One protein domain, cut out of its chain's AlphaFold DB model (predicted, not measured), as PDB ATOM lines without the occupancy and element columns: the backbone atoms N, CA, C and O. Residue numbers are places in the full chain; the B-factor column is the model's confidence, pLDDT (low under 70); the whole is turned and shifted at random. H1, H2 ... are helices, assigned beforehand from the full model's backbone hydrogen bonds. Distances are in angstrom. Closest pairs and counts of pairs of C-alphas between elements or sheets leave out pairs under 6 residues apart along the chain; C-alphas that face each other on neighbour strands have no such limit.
ATOM      1  N   ASP A 450     -13.063  -2.518 -67.152       86.31
ATOM      2  CA  ASP A 450     -14.118  -1.528 -67.384       86.31
ATOM      3  C   ASP A 450     -15.429  -1.926 -66.699       86.31
ATOM      4  O   ASP A 450     -16.093  -1.095 -66.072       86.31
ATOM      5  N   ASP A 451     -15.785  -3.212 -66.719       84.44
ATOM      6  CA  ASP A 451     -16.946  -3.703 -65.979       84.44
ATOM      7  C   ASP A 451     -16.788  -3.577 -64.462       84.44
ATOM      8  O   ASP A 451     -17.774  -3.326 -63.764       84.44
ATOM      9  N   TRP A 452     -15.570  -3.682 -63.932       83.12
ATOM     10  CA  TRP A 452     -15.305  -3.417 -62.519       83.12
ATOM     11  C   TRP A 452     -15.401  -1.920 -62.182       83.12
ATOM     12  O   TRP A 452     -16.098  -1.560 -61.231       83.12
ATOM     13  N   ILE A 453     -14.794  -1.042 -62.991       79.88
ATOM     14  CA  ILE A 453     -14.839   0.423 -62.811       79.88
ATOM     15  C   ILE A 453     -16.284   0.933 -62.833       79.88
ATOM     16  O   ILE A 453     -16.680   1.750 -62.002       79.88
ATOM     17  N   HIS A 454     -17.103   0.417 -63.749       82.88
ATOM     18  CA  HIS A 454     -18.508   0.801 -63.873       82.88
ATOM     19  C   HIS A 454     -19.454  -0.016 -62.977       82.88
ATOM     20  O   HIS A 454     -20.676   0.161 -63.031       82.88
ATOM     21  N   GLY A 455     -18.921  -0.910 -62.138       79.25
ATOM     22  CA  GLY A 455     -19.698  -1.727 -61.208       79.25
ATOM     23  C   GLY A 455     -20.726  -2.641 -61.887       79.25
ATOM     24  O   GLY A 455     -21.772  -2.924 -61.287       79.25
ATOM     25  N   ARG A 456     -20.438  -3.071 -63.122       80.06
ATOM     26  CA  ARG A 456     -21.152  -4.090 -63.909       80.06
ATOM     27  C   ARG A 456     -20.573  -5.495 -63.723       80.06
ATOM     28  O   ARG A 456     -21.150  -6.457 -64.221       80.06
ATOM     29  N   ASP A 457     -19.482  -5.643 -62.972       86.31
ATOM     30  CA  ASP A 457     -18.896  -6.953 -62.713       86.31
ATOM     31  C   ASP A 457     -19.860  -7.890 -61.961       86.31
ATOM     32  O   ASP A 457     -20.679  -7.493 -61.121       86.31
ATOM     33  N   SER A 458     -19.741  -9.186 -62.251       75.75
ATOM     34  CA  SER A 458     -20.645 -10.218 -61.738       75.75
ATOM     35  C   SER A 458     -20.663 -10.314 -60.205       75.75
ATOM     36  O   SER A 458     -21.695 -10.670 -59.627       75.75
ATOM     37  N   LYS A 459     -19.564  -9.969 -59.517       77.62
ATOM     38  CA  LYS A 459     -19.480 -10.004 -58.047       77.62
ATOM     39  C   LYS A 459     -20.227  -8.819 -57.437       77.62
ATOM     40  O   LYS A 459     -20.990  -9.000 -56.485       77.62
ATOM     41  N   THR A 460     -20.060  -7.630 -58.002       78.25
ATOM     42  CA  THR A 460     -20.798  -6.415 -57.642       78.25
ATOM     43  C   THR A 460     -22.296  -6.557 -57.912       78.25
ATOM     44  O   THR A 460     -23.107  -6.275 -57.022       78.25
ATOM     45  N   LEU A 461     -22.685  -7.103 -59.068       77.88
ATOM     46  CA  LEU A 461     -24.090  -7.368 -59.393       77.88
ATOM     47  C   LEU A 461     -24.716  -8.390 -58.436       77.88
ATOM     48  O   LEU A 461     -25.829  -8.175 -57.947       77.88
ATOM     49  N   ARG A 462     -23.991  -9.462 -58.082       77.88
ATOM     50  CA  ARG A 462     -24.444 -10.416 -57.055       77.88
ATOM     51  C   ARG A 462     -24.629  -9.729 -55.704       77.88
ATOM     52  O   ARG A 462     -25.687  -9.888 -55.100       77.88
ATOM     53  N   ARG A 463     -23.670  -8.914 -55.247       77.56
ATOM     54  CA  ARG A 463     -23.786  -8.162 -53.982       77.56
ATOM     55  C   ARG A 463     -24.998  -7.230 -53.974       77.56
ATOM     56  O   ARG A 463     -25.754  -7.248 -53.003       77.56
ATOM     57  N   LYS A 464     -25.232  -6.479 -55.058       78.06
ATOM     58  CA  LYS A 464     -26.416  -5.613 -55.219       78.06
ATOM     59  C   LYS A 464     -27.716  -6.424 -55.159       78.06
ATOM     60  O   LYS A 464     -28.642  -6.038 -54.444       78.06
ATOM     61  N   LYS A 465     -27.769  -7.586 -55.820       79.12
ATOM     62  CA  LYS A 465     -28.935  -8.486 -55.811       79.12
ATOM     63  C   LYS A 465     -29.219  -9.057 -54.415       79.12
ATOM     64  O   LYS A 465     -30.366  -9.020 -53.970       79.12
ATOM     65  N   PHE A 466     -28.189  -9.500 -53.687       74.06
ATOM     66  CA  PHE A 466     -28.321  -9.959 -52.297       74.06
ATOM     67  C   PHE A 466     -28.818  -8.846 -51.365       74.06
ATOM     68  O   PHE A 466     -29.731  -9.070 -50.569       74.06
ATOM     69  N   HIS A 467     -28.284  -7.628 -51.503       71.44
ATOM     70  CA  HIS A 467     -28.718  -6.478 -50.705       71.44
ATOM     71  C   HIS A 467     -30.183  -6.099 -50.962       71.44
ATOM     72  O   HIS A 467     -30.925  -5.796 -50.024       71.44
ATOM     73  N   CYS A 468     -30.619  -6.145 -52.224       70.62
ATOM     74  CA  CYS A 468     -31.998  -5.846 -52.599       70.62
ATOM     75  C   CYS A 468     -32.972  -6.903 -52.045       70.62
ATOM     76  O   CYS A 468     -34.000  -6.561 -51.456       70.62
ATOM     77  N   ASN A 469     -32.598  -8.184 -52.125       71.56
ATOM     78  CA  ASN A 469     -33.414  -9.284 -51.611       71.56
ATOM     79  C   ASN A 469     -33.547  -9.232 -50.074       71.56
ATOM     80  O   ASN A 469     -34.641  -9.369 -49.527       71.56
ATOM     81  N   HIS A 470     -32.459  -8.910 -49.366       70.94
ATOM     82  CA  HIS A 470     -32.482  -8.745 -47.911       70.94
ATOM     83  C   HIS A 470     -33.343  -7.545 -47.462       70.94
ATOM     84  O   HIS A 470     -34.093  -7.642 -46.486       70.94
ATOM     85  N   LYS A 471     -33.312  -6.421 -48.198       67.88
ATOM     86  CA  LYS A 471     -34.215  -5.278 -47.950       67.88
ATOM     87  C   LYS A 471     -35.687  -5.654 -48.162       67.88
ATOM     88  O   LYS A 471     -36.525  -5.271 -47.346       67.88
ATOM     89  N   SER A 472     -36.001  -6.429 -49.202       67.75
ATOM     90  CA  SER A 472     -37.362  -6.919 -49.462       67.75
ATOM     91  C   SER A 472     -37.879  -7.826 -48.333       67.75
ATOM     92  O   SER A 472     -38.973  -7.614 -47.803       67.75
ATOM     93  N   GLN A 473     -37.054  -8.767 -47.859       69.88
ATOM     94  CA  GLN A 473     -37.408  -9.636 -46.730       69.88
ATOM     95  C   GLN A 473     -37.610  -8.871 -45.412       69.88
ATOM     96  O   GLN A 473     -38.480  -9.220 -44.611       69.88
ATOM     97  N   ARG A 474     -36.842  -7.803 -45.168       69.56
ATOM     98  CA  ARG A 474     -37.049  -6.934 -43.997       69.56
ATOM     99  C   ARG A 474     -38.377  -6.177 -44.071       69.56
ATOM    100  O   ARG A 474     -39.098  -6.148 -43.075       69.56
ATOM    101  N   LYS A 475     -38.741  -5.635 -45.240       71.88
ATOM    102  CA  LYS A 475     -40.028  -4.943 -45.444       71.88
ATOM    103  C   LYS A 475     -41.228  -5.875 -45.253       71.88
ATOM    104  O   LYS A 475     -42.190  -5.503 -44.585       71.88
ATOM    105  N   THR A 476     -41.166  -7.105 -45.761       74.69
ATOM    106  CA  THR A 476     -42.257  -8.083 -45.587       74.69
ATOM    107  C   THR A 476     -42.405  -8.544 -44.135       74.69
ATOM    108  O   THR A 476     -43.529  -8.657 -43.643       74.69
ATOM    109  N   LYS A 477     -41.296  -8.738 -43.404       73.69
ATOM    110  CA  LYS A 477     -41.327  -9.025 -41.956       73.69
ATOM    111  C   LYS A 477     -41.901  -7.859 -41.144       73.69
ATOM    112  O   LYS A 477     -42.676  -8.104 -40.220       73.69
ATOM    113  N   LEU A 478     -41.572  -6.615 -41.502       75.12
ATOM    114  CA  LEU A 478     -42.119  -5.422 -40.852       75.12
ATOM    115  C   LEU A 478     -43.630  -5.301 -41.093       75.12
ATOM    116  O   LEU A 478     -44.384  -5.193 -40.132       75.12
ATOM    117  N   ASN A 479     -44.092  -5.464 -42.336       73.25
ATOM    118  CA  ASN A 479     -45.525  -5.451 -42.662       73.25
ATOM    119  C   ASN A 479     -46.309  -6.561 -41.946       73.25
ATOM    120  O   ASN A 479     -47.443  -6.344 -41.523       73.25
ATOM    121  N   ARG A 480     -45.715  -7.747 -41.757       76.38
ATOM    122  CA  ARG A 480     -46.330  -8.827 -40.967       76.38
ATOM    123  C   ARG A 480     -46.411  -8.490 -39.475       76.38
ATOM    124  O   ARG A 480     -47.420  -8.809 -38.853       76.38
ATOM    125  N   LYS A 481     -45.391  -7.839 -38.901       76.31
ATOM    126  CA  LYS A 481     -45.429  -7.353 -37.508       76.31
ATOM    127  C   LYS A 481     -46.482  -6.261 -37.313       76.31
ATOM    128  O   LYS A 481     -47.252  -6.348 -36.365       76.31
ATOM    129  N   VAL A 482     -46.565  -5.301 -38.235       77.06
ATOM    130  CA  VAL A 482     -47.566  -4.222 -38.204       77.06
ATOM    131  C   VAL A 482     -48.986  -4.786 -38.317       77.06
ATOM    132  O   VAL A 482     -49.845  -4.426 -37.520       77.06
ATOM    133  N   LYS A 483     -49.228  -5.751 -39.218       75.88
ATOM    134  CA  LYS A 483     -50.530  -6.437 -39.307       75.88
ATOM    135  C   LYS A 483     -50.900  -7.188 -38.023       75.88
ATOM    136  O   LYS A 483     -52.049  -7.121 -37.608       75.88
ATOM    137  N   LYS A 484     -49.948  -7.867 -37.370       75.44
ATOM    138  CA  LYS A 484     -50.199  -8.545 -36.083       75.44
ATOM    139  C   LYS A 484     -50.509  -7.563 -34.946       75.44
ATOM    140  O   LYS A 484     -51.364  -7.864 -34.124       75.44
ATOM    141  N   LEU A 485     -49.848  -6.406 -34.914       72.31
ATOM    142  CA  LEU A 485     -50.136  -5.338 -33.949       72.31
ATOM    143  C   LEU A 485     -51.530  -4.732 -34.170       72.31
ATOM    144  O   LEU A 485     -52.274  -4.582 -33.212       72.31
ATOM    145  N   LEU A 486     -51.923  -4.480 -35.421       70.06
ATOM    146  CA  LEU A 486     -53.253  -3.952 -35.758       70.06
ATOM    147  C   LEU A 486     -54.400  -4.910 -35.401       70.06
ATOM    148  O   LEU A 486     -55.461  -4.454 -34.991       70.06
ATOM    149  N   VAL A 487     -54.197  -6.225 -35.528       73.38
ATOM    150  CA  VAL A 487     -55.188  -7.232 -35.099       73.38
ATOM    151  C   VAL A 487     -55.320  -7.268 -33.573       73.38
ATOM    152  O   VAL A 487     -56.421  -7.438 -33.068       73.38
ATOM    153  N   LYS A 488     -54.224  -7.043 -32.839       68.56
ATOM    154  CA  LYS A 488     -54.200  -7.043 -31.369       68.56
ATOM    155  C   LYS A 488     -54.756  -5.759 -30.730       68.56
ATOM    156  O   LYS A 488     -54.976  -5.745 -29.533       68.56
ATOM    157  N   ILE A 489     -54.941  -4.698 -31.516       70.62
ATOM    158  CA  ILE A 489     -55.588  -3.439 -31.095       70.62
ATOM    159  C   ILE A 489     -57.103  -3.467 -31.389       70.62
ATOM    160  O   ILE A 489     -57.854  -2.678 -30.830       70.62
ATOM    161  N   LYS A 490     -57.560  -4.360 -32.281       65.69
ATOM    162  CA  LYS A 490     -58.977  -4.519 -32.667       65.69
ATOM    163  C   LYS A 490     -59.723  -5.626 -31.908       65.69
ATOM    164  O   LYS A 490     -60.927  -5.759 -32.106       65.69
ATOM    165  N   SER A 491     -59.014  -6.420 -31.109       57.06
ATOM    166  CA  SER A 491     -59.553  -7.385 -30.145       57.06
ATOM    167  C   SER A 491     -59.281  -6.872 -28.748       57.06
ATOM    168  O   SER A 491     -60.025  -7.321 -27.853       57.06
TER     169      SER A 491
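What this domain is: This is residues 450 to 491 of the 491 residues of the protein "CCAAT enhancer binding protein zeta" of Fundulus heteroclitus (UniProt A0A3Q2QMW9). One long, nearly straight helix, H2, makes almost the whole length, with a single turn of helix, H1, at its beginning, joined by a tight link. Nothing packs along H2, and residues 465 to 491 stick out free. The printed part has 42 residues with two named helices, H1 then H2, and no named strand; the class is all helix. It is an extended rod, with a radius of gyration of the C-alphas of 17.7 A and spans of 59 by 11 by 5 A.

How they stand to each other: H1, residues 450 to 453, and H2, residues 458 to 489, are close but not clearly touching. Their closest C-alphas, those of Trp 452 and Thr 460, are 7.9 A apart. In H2 every O i to N i+4 pair is within hydrogen-bond range; H1 is too short for such a pair, and its one O i to N i+3 pair is within range.

Where its parts are: H1 begins at C-alpha 450, (-14.118, -1.528, -67.384), and measures 5.0 A from first to last C-alpha. H2 runs 47.0 A from C-alpha 458, (-20.645, -10.218, -61.738), to C-alpha 489, (-55.588, -3.439, -31.095).

The domain as a whole: The C-alphas farthest apart, those of Asp 450 and Ser 491, are 59.0 A apart. The printed part has no cut, and Ser 491 is the chain's last residue. The mean pLDDT of the printed part is 74.9; residues 471 to 474, 488 and 490 to 491 are under 70.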